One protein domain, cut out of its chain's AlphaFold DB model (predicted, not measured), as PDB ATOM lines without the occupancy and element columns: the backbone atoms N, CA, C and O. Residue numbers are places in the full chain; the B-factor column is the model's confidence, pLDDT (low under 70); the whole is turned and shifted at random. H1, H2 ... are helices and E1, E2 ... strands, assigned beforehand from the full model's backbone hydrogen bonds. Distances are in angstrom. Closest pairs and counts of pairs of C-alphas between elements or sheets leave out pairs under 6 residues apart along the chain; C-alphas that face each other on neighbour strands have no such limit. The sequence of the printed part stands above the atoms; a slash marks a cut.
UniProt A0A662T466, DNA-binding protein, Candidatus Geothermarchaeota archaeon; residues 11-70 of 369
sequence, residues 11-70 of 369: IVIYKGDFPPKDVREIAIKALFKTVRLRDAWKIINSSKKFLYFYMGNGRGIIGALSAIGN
ATOM      1  N   ILE A  11     161.426 109.440 126.831       97.56
ATOM      2  CA  ILE A  11     160.827 108.726 125.716       97.56
ATOM      3  C   ILE A  11     160.683 107.281 126.173       97.56
ATOM      4  O   ILE A  11     161.627 106.697 126.701       97.56
ATOM      5  N   VAL A  12     159.503 106.704 125.973       97.25
ATOM      6  CA  VAL A  12     159.262 105.276 126.171       97.25
ATOM      7  C   VAL A  12     158.585 104.756 124.918       97.25
ATOM      8  O   VAL A  12     157.633 105.355 124.428       97.25
ATOM      9  N   ILE A  13     159.084 103.641 124.410       96.94
ATOM     10  CA  ILE A  13     158.534 102.918 123.274       96.94
ATOM     11  C   ILE A  13     158.158 101.535 123.783       96.94
ATOM     12  O   ILE A  13     158.981 100.835 124.371       96.94
ATOM     13  N   TYR A  14     156.916 101.136 123.544       95.75
ATOM     14  CA  TYR A  14     156.456  99.780 123.796       95.75
ATOM     15  C   TYR A  14     156.280  99.046 122.468       95.75
ATOM     16  O   TYR A  14     155.553  99.509 121.593       95.75
ATOM     17  N   LYS A  15     156.940  97.896 122.322       95.38
ATOM     18  CA  LYS A  15     156.808  97.023 121.152       95.38
ATOM     19  C   LYS A  15     155.669  96.024 121.363       95.38
ATOM     20  O   LYS A  15     155.866  94.961 121.958       95.38
ATOM     21  N   GLY A  16     154.484  96.363 120.869       90.69
ATOM     22  CA  GLY A  16     153.324  95.476 120.830       90.69
ATOM     23  C   GLY A  16     152.041  96.221 120.475       90.69
ATOM     24  O   GLY A  16     151.979  97.441 120.598       90.69
ATOM     25  N   ASP A  17     151.015  95.472 120.080       87.06
ATOM     26  CA  ASP A  17     149.762  96.050 119.571       87.06
ATOM     27  C   ASP A  17     148.883  96.654 120.669       87.06
ATOM     28  O   ASP A  17     148.066  97.540 120.418       87.06
ATOM     29  N   PHE A  18     149.029  96.168 121.905       90.25
ATOM     30  CA  PHE A  18     148.188  96.572 123.023       90.25
ATOM     31  C   PHE A  18     148.989  96.744 124.320       90.25
ATOM     32  O   PHE A  18     149.732  95.833 124.699       90.25
ATOM     33  N   PRO A  19     148.825  97.865 125.050       93.19
ATOM     34  CA  PRO A  19     149.552  98.095 126.291       93.19
ATOM     35  C   PRO A  19     149.252  97.045 127.375       93.19
ATOM     36  O   PRO A  19     148.078  96.758 127.665       93.19
ATOM     37  N   PRO A  20     150.291  96.518 128.045       95.44
ATOM     38  CA  PRO A  20     150.155  95.605 129.172       95.44
ATOM     39  C   PRO A  20     149.245  96.147 130.285       95.44
ATOM     40  O   PRO A  20     149.033  97.354 130.436       95.44
ATOM     41  N   LYS A  21     148.656  95.237 131.073       95.81
ATOM     42  CA  LYS A  21     147.687  95.586 132.128       95.81
ATOM     43  C   LYS A  21     148.275  96.554 133.159       95.81
ATOM     44  O   LYS A  21     147.615  97.521 133.521       95.81
ATOM     45  N   ASP A  22     149.501  96.315 133.597       96.50
ATOM     46  CA  ASP A  22     150.229  97.161 134.543       96.50
ATOM     47  C   ASP A  22     150.462  98.587 134.004       96.50
ATOM     48  O   ASP A  22     150.265  99.553 134.746       96.50
ATOM     49  N   VAL A  23     150.786  98.746 132.714       97.31
ATOM     50  CA  VAL A  23     150.906 100.062 132.050       97.31
ATOM     51  C   VAL A  23     149.569 100.803 132.090       97.31
ATOM     52  O   VAL A  23     149.509 101.969 132.491       97.31
ATOM     53  N   ARG A  24     148.469 100.120 131.742       95.88
ATOM     54  CA  ARG A  24     147.110 100.691 131.806       95.88
ATOM     55  C   ARG A  24     146.709 101.052 133.238       95.88
ATOM     56  O   ARG A  24     146.079 102.082 133.464       95.88
ATOM     57  N   GLU A  25     147.096 100.245 134.222       95.75
ATOM     58  CA  GLU A  25     146.850 100.539 135.632       95.75
ATOM     59  C   GLU A  25     147.630 101.757 136.131       95.75
ATOM     60  O   GLU A  25     147.067 102.556 136.882       95.75
ATOM     61  N   ILE A  26     148.903 101.920 135.744       96.44
ATOM     62  CA  ILE A  26     149.667 103.133 136.073       96.44
ATOM     63  C   ILE A  26     149.017 104.357 135.438       96.44
ATOM     64  O   ILE A  26     148.825 105.346 136.145       96.44
ATOM     65  N   ALA A  27     148.609 104.273 134.169       96.00
ATOM     66  CA  ALA A  27     147.920 105.362 133.487       96.00
ATOM     67  C   ALA A  27     146.653 105.795 134.240       96.00
ATOM     68  O   ALA A  27     146.466 106.976 134.519       96.00
ATOM     69  N   ILE A  28     145.818 104.836 134.657       94.69
ATOM     70  CA  ILE A  28     144.608 105.120 135.440       94.69
ATOM     71  C   ILE A  28     144.965 105.718 136.806       94.69
ATOM     72  O   ILE A  28     144.362 106.709 137.213       94.69
ATOM     73  N   LYS A  29     145.945 105.149 137.523       95.69
ATOM     74  CA  LYS A  29     146.380 105.653 138.840       95.69
ATOM     75  C   LYS A  29     146.884 107.097 138.744       95.69
ATOM     76  O   LYS A  29     146.520 107.903 139.598       95.69
ATOM     77  N   ALA A  30     147.645 107.430 137.702       95.88
ATOM     78  CA  ALA A  30     148.216 108.759 137.484       95.88
ATOM     79  C   ALA A  30     147.162 109.863 137.294       95.88
ATOM     80  O   ALA A  30     147.442 111.024 137.578       95.88
ATOM     81  N   LEU A  31     145.938 109.518 136.873       94.81
ATOM     82  CA  LEU A  31     144.852 110.491 136.711       94.81
ATOM     83  C   LEU A  31     144.309 111.012 138.046       94.81
ATOM     84  O   LEU A  31     143.855 112.152 138.113       94.81
ATOM     85  N   PHE A  32     144.325 110.190 139.102       94.12
ATOM     86  CA  PHE A  32     143.641 110.521 140.355       94.12
ATOM     87  C   PHE A  32     144.524 110.463 141.603       94.12
ATOM     88  O   PHE A  32     144.052 110.846 142.669       94.12
ATOM     89  N   LYS A  33     145.778 110.010 141.522       94.62
ATOM     90  CA  LYS A  33     146.707 110.030 142.661       94.62
ATOM     91  C   LYS A  33     148.170 110.040 142.232       94.62
ATOM     92  O   LYS A  33     148.516 109.683 141.109       94.62
ATOM     93  N   THR A  34     149.046 110.378 143.172       94.19
ATOM     94  CA  THR A  34     150.498 110.320 142.972       94.19
ATOM     95  C   THR A  34     150.976 108.894 142.683       94.19
ATOM     96  O   THR A  34     150.697 107.961 143.442       94.19
ATOM     97  N   VAL A  35     151.755 108.740 141.609       96.12
ATOM     98  CA  VAL A  35     152.452 107.498 141.238       96.12
ATOM     99  C   VAL A  35     153.923 107.611 141.632       96.12
ATOM    100  O   VAL A  35     154.551 108.652 141.432       96.12
ATOM    101  N   ARG A  36     154.484 106.546 142.217       96.31
ATOM    102  CA  ARG A  36     155.898 106.515 142.602       96.31
ATOM    103  C   ARG A  36     156.745 106.109 141.401       96.31
ATOM    104  O   ARG A  36     156.422 105.143 140.717       96.31
ATOM    105  N   LEU A  37     157.879 106.780 141.204       96.88
ATOM    106  CA  LEU A  37     158.806 106.486 140.104       96.88
ATOM    107  C   LEU A  37     159.276 105.020 140.099       96.88
ATOM    108  O   LEU A  37     159.364 104.401 139.047       96.88
ATOM    109  N   ARG A  38     159.491 104.432 141.281       97.38
ATOM    110  CA  ARG A  38     159.850 103.010 141.423       97.38
ATOM    111  C   ARG A  38     158.827 102.057 140.793       97.38
ATOM    112  O   ARG A  38     159.207 101.000 140.309       97.38
ATOM    113  N   ASP A  39     157.539 102.409 140.825       97.31
ATOM    114  CA  ASP A  39     156.478 101.548 140.301       97.31
ATOM    115  C   ASP A  39     156.514 101.568 138.766       97.31
ATOM    116  O   ASP A  39     156.330 100.536 138.135       97.31
ATOM    117  N   ALA A  40     156.852 102.716 138.170       97.44
ATOM    118  CA  ALA A  40     157.078 102.846 136.734       97.44
ATOM    119  C   ALA A  40     158.315 102.055 136.262       97.44
ATOM    120  O   ALA A  40     158.244 101.339 135.265       97.44
ATOM    121  N   TRP A  41     159.419 102.107 137.015       97.94
ATOM    122  CA  TRP A  41     160.622 101.320 136.713       97.94
ATOM    123  C   TRP A  41     160.389  99.812 136.772       97.94
ATOM    124  O   TRP A  41     160.894  99.085 135.922       97.94
ATOM    125  N   LYS A  42     159.588  99.338 137.733       97.69
ATOM    126  CA  LYS A  42     159.205  97.921 137.808       97.69
ATOM    127  C   LYS A  42     158.516  97.436 136.534       97.69
ATOM    128  O   LYS A  42     158.768  96.313 136.121       97.69
ATOM    129  N   ILE A  43     157.682  98.272 135.914       96.88
ATOM    130  CA  ILE A  43     157.000  97.931 134.660       96.88
ATOM    131  C   ILE A  43     157.985  97.870 133.500       96.88
ATOM    132  O   ILE A  43     157.999  96.881 132.778       96.88
ATOM    133  N   ILE A  44     158.827  98.894 133.332       96.12
ATOM    134  CA  ILE A  44     159.808  98.919 132.237       96.12
ATOM    135  C   ILE A  44     160.754  97.721 132.323       96.12
ATOM    136  O   ILE A  44     160.992  97.050 131.324       96.12
ATOM    137  N   ASN A  45     161.232  97.406 133.527       96.12
ATOM    138  CA  ASN A  45     162.186  96.322 133.743       96.12
ATOM    139  C   ASN A  45     161.540  94.926 133.721       96.12
ATOM    140  O   ASN A  45     162.260  93.932 133.762       96.12
ATOM    141  N   SER A  46     160.207  94.824 133.654       95.50
ATOM    142  CA  SER A  46     159.515  93.529 133.598       95.50
ATOM    143  C   SER A  46     159.606  92.863 132.221       95.50
ATOM    144  O   SER A  46     159.351  91.665 132.099       95.50
ATOM    145  N   SER A  47     159.948  93.617 131.168       94.50
ATOM    146  CA  SER A  47     159.904  93.120 129.794       94.50
ATOM    147  C   SER A  47     160.897  93.817 128.867       94.50
ATOM    148  O   SER A  47     160.960  95.040 128.801       94.50
ATOM    149  N   LYS A  48     161.567  93.034 128.011       95.25
ATOM    150  CA  LYS A  48     162.419  93.543 126.917       95.25
ATOM    151  C   LYS A  48     161.635  94.252 125.796       95.25
ATOM    152  O   LYS A  48     162.235  94.749 124.847       95.25
ATOM    153  N   LYS A  49     160.296  94.290 125.870       96.38
ATOM    154  CA  LYS A  49     159.437  95.013 124.913       96.38
ATOM    155  C   LYS A  49     159.484  96.531 125.090       96.38
ATOM    156  O   LYS A  49     159.033  97.243 124.195       96.38
ATOM    157  N   PHE A  50     160.001  97.024 126.214       96.88
ATOM    158  CA  PHE A  50     160.177  98.453 126.444       96.88
ATOM    159  C   PHE A  50     161.563  98.909 125.997       96.88
ATOM    160  O   PHE A  50     162.576  98.354 126.411       96.88
ATOM    161  N   LEU A  51     161.597  99.961 125.185       97.12
ATOM    162  CA  LEU A  51     162.779 100.790 124.979       97.12
ATOM    163  C   LEU A  51     162.514 102.143 125.622       97.12
ATOM    164  O   LEU A  51     161.382 102.626 125.607       97.12
ATOM    165  N   TYR A  52     163.536 102.767 126.189       96.75
ATOM    166  CA  TYR A  52     163.366 104.062 126.823       96.75
ATOM    167  C   TYR A  52     164.643 104.892 126.769       96.75
ATOM    168  O   TYR A  52     165.751 104.370 126.688       96.75
ATOM    169  N   PHE A  53     164.460 106.201 126.860       96.94
ATOM    170  CA  PHE A  53     165.504 107.189 127.076       96.94
ATOM    171  C   PHE A  53     164.967 108.222 128.063       96.94
ATOM    172  O   PHE A  53     163.789 108.572 128.005       96.94
ATOM    173  N   TYR A  54     165.790 108.723 128.977       95.81
ATOM    174  CA  TYR A  54     165.385 109.804 129.870       95.81
ATOM    175  C   TYR A  54     166.565 110.703 130.213       95.81
ATOM    176  O   TYR A  54     167.718 110.284 130.158       95.81
ATOM    177  N   MET A  55     166.259 111.937 130.604       94.38
ATOM    178  CA  MET A  55     167.231 112.880 131.151       94.38
ATOM    179  C   MET A  55     166.793 113.342 132.544       94.38
ATOM    180  O   MET A  55     165.612 113.280 132.904       94.38
ATOM    181  N   GLY A  56     167.754 113.813 133.338       92.06
ATOM    182  CA  GLY A  56     167.511 114.244 134.713       92.06
ATOM    183  C   GLY A  56     167.168 113.070 135.633       92.06
ATOM    184  O   GLY A  56     167.783 112.011 135.572       92.06
ATOM    185  N   ASN A  57     166.168 113.247 136.495       92.44
ATOM    186  CA  ASN A  57     165.789 112.268 137.521       92.44
ATOM    187  C   ASN A  57     164.833 111.160 137.032       92.44
ATOM    188  O   ASN A  57     164.343 110.372 137.839       92.44
ATOM    189  N   GLY A  58     164.508 111.119 135.735       93.62
ATOM    190  CA  GLY A  58     163.663 110.079 135.141       93.62
ATOM    191  C   GLY A  58     162.163 110.190 135.433       93.62
ATOM    192  O   GLY A  58     161.402 109.328 135.002       93.62
ATOM    193  N   ARG A  59     161.680 111.248 136.104       94.88
ATOM    194  CA  ARG A  59     160.237 111.427 136.382       94.88
ATOM    195  C   ARG A  59     159.358 111.426 135.126       94.88
ATOM    196  O   ARG A  59     158.209 110.991 135.216       94.88
ATOM    197  N   GLY A  60     159.888 111.848 133.975       96.38
ATOM    198  CA  GLY A  60     159.188 111.804 132.688       96.38
ATOM    199  C   GLY A  60     158.694 110.410 132.294       96.38
ATOM    200  O   GLY A  60     157.676 110.298 131.614       96.38
ATOM    201  N   ILE A  61     159.336 109.344 132.788       97.69
ATOM    202  CA  ILE A  61     158.942 107.951 132.534       97.69
ATOM    203  C   ILE A  61     157.500 107.677 132.981       97.69
ATOM    204  O   ILE A  61     156.760 106.977 132.290       97.69
ATOM    205  N   ILE A  62     157.070 108.261 134.106       97.69
ATOM    206  CA  ILE A  62     155.697 108.108 134.610       97.69
ATOM    207  C   ILE A  62     154.704 108.661 133.585       97.69
ATOM    208  O   ILE A  62     153.703 108.010 133.284       97.69
ATOM    209  N   GLY A  63     154.990 109.848 133.046       96.88
ATOM    210  CA  GLY A  63     154.160 110.495 132.033       96.88
ATOM    211  C   GLY A  63     154.116 109.687 130.741       96.88
ATOM    212  O   GLY A  63     153.029 109.390 130.256       96.88
ATOM    213  N   ALA A  64     155.277 109.257 130.240       97.62
ATOM    214  CA  ALA A  64     155.385 108.483 129.006       97.62
ATOM    215  C   ALA A  64     154.622 107.146 129.083       97.62
ATOM    216  O   ALA A  64     153.794 106.859 128.219       97.62
ATOM    217  N   LEU A  65     154.806 106.366 130.157       97.62
ATOM    218  CA  LEU A  65     154.032 105.135 130.377       97.62
ATOM    219  C   LEU A  65     152.534 105.410 130.521       97.62
ATOM    220  O   LEU A  65     151.716 104.650 130.006       97.62
ATOM    221  N   SER A  66     152.162 106.492 131.210       97.25
ATOM    222  CA  SER A  66     150.753 106.859 131.371       97.25
ATOM    223  C   SER A  66     150.110 107.232 130.034       97.25
ATOM    224  O   SER A  66     148.957 106.874 129.809       97.25
ATOM    225  N   ALA A  67     150.848 107.891 129.135       96.19
ATOM    226  CA  ALA A  67     150.387 108.201 127.784       96.19
ATOM    227  C   ALA A  67     150.151 106.920 126.968       96.19
ATOM    228  O   ALA A  67     149.074 106.756 126.403       96.19
ATOM    229  N   ILE A  68     151.099 105.973 126.999       95.81
ATOM    230  CA  ILE A  68     150.953 104.657 126.350       95.81
ATOM    231  C   ILE A  68     149.735 103.908 126.910       95.81
ATOM    232  O   ILE A  68     148.944 103.343 126.161       95.81
ATOM    233  N   GLY A  69     149.566 103.885 128.234       95.69
ATOM    234  CA  GLY A  69     148.500 103.127 128.890       95.69
ATOM    235  C   GLY A  69     147.109 103.753 128.786       95.69
ATOM    236  O   GLY A  69     146.112 103.040 128.926       95.69
ATOM    237  N   ASN A  70     147.002 105.064 128.551       94.38
ATOM    238  CA  ASN A  70     145.716 105.753 128.466       94.38
ATOM    239  C   ASN A  70     145.136 105.705 127.045       94.38
ATOM    240  O   ASN A  70     144.915 106.729 126.414       94.38
TER     241      ASN A  70
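This is residues 11 to 70 of the 369 residues of the protein "DNA-binding protein" of Candidatus Geothermarchaeota archaeon (UniProt A0A662T466). A small rounded body is built round H3, with a short ribbon of two antiparallel strands, E1 and E2, packed on it mainly through E1, and with the helices H1 and H2 packed on it as well. H1 and H2 form a loose helical hairpin that meets only near one end, and H1 crosses H3 steeply. The printed part has 60 residues, with three named helices and two named strands in the order E1, H1, H2, E2, H3; the two strands are neighbours in the sheet, and H1 and H2 lie between them in the chain. The class is mixed, helices and strands, and the sheet's order is E1 - E2, antiparallel. The whole is compact, with a radius of gyration of the C-alphas of 10.4 A and spans of 27 by 25 by 16 A.

Begin with the sheet, and find C-alpha 11 at (160.827, 108.726, 125.716), where strand E1 starts; it takes in residues 11 to 14 and is 10.1 A long from first to last C-alpha. Its partner E2 is residues 50 to 54, the longest strand, at 13.0 A. Next look at residues 60 to 69, which are helix H3, 14.3 A long; it ends at C-alpha 69 at (148.500, 103.127, 128.890). The longest helix is H1, residues 21 to 32, and you can follow it for 17.5 A from C-alpha 21 at (147.687, 95.586, 132.128). Helix H2, residues 37 to 44, is 11.0 A long.

Look first across the sheet, where E1 and E2 are antiparallel at 178 degrees between their directions. The C-alphas of Val 12 and Tyr 52 face each other at 4.3 A. N 11 and O 53 are within hydrogen-bond range at 2.8 A, and so are N 51 and O 13 at 2.9 A. From E1 go to H3: their closest C-alphas, those of Val 12 and Ala 64, are 5.8 A apart. The closest C-alphas of E2 and H3, those of Tyr 54 and Gly 60, are 7.1 A apart. H3 touches H1, with the C-alphas of Ala 27 and Ser 66 closest at 3.8 A; they run opposite ways at a steep tilt of 68 degrees, only just short of about perpendicular. H3 also touches H2, with Ala 40 and Ile 62 closest at 5.8 A between C-alphas; these two run the same way at a steep tilt of 50 degrees. H1 and H2, a helical hairpin, only just touch, with 3 pairs of C-alphas within 8 A, and H1 does so with residues 22 to 26 alone. Their closest C-alphas, those of Asp 22 and Ile 43, are 6.8 A apart, and they run opposite ways at a shallow tilt of 27 degrees. The helix packing is mostly crossed, but only just: of the 3 pairs that touch, 1 is at a shallow tilt. E1 and H2 are apart, and so are H1 and E2. In H2 and H3 every O i to N i+4 pair is within hydrogen-bond range; in H1 it is 6 of 8.

The two C-alphas farthest apart are those of Asp 17 and Gly 56, at 29.6 A, while the first and last printed C-alphas, Ile 11 and Asn 70, are 15.6 A apart. The printed part runs from residue 11 to 70 without a cut. The links H1 to H2, H2 to E2 and E2 to H3 are tight, E1 to H1 is short, and no link is long. The mean pLDDT of the printed part is 95.7, and no printed residue is under 70.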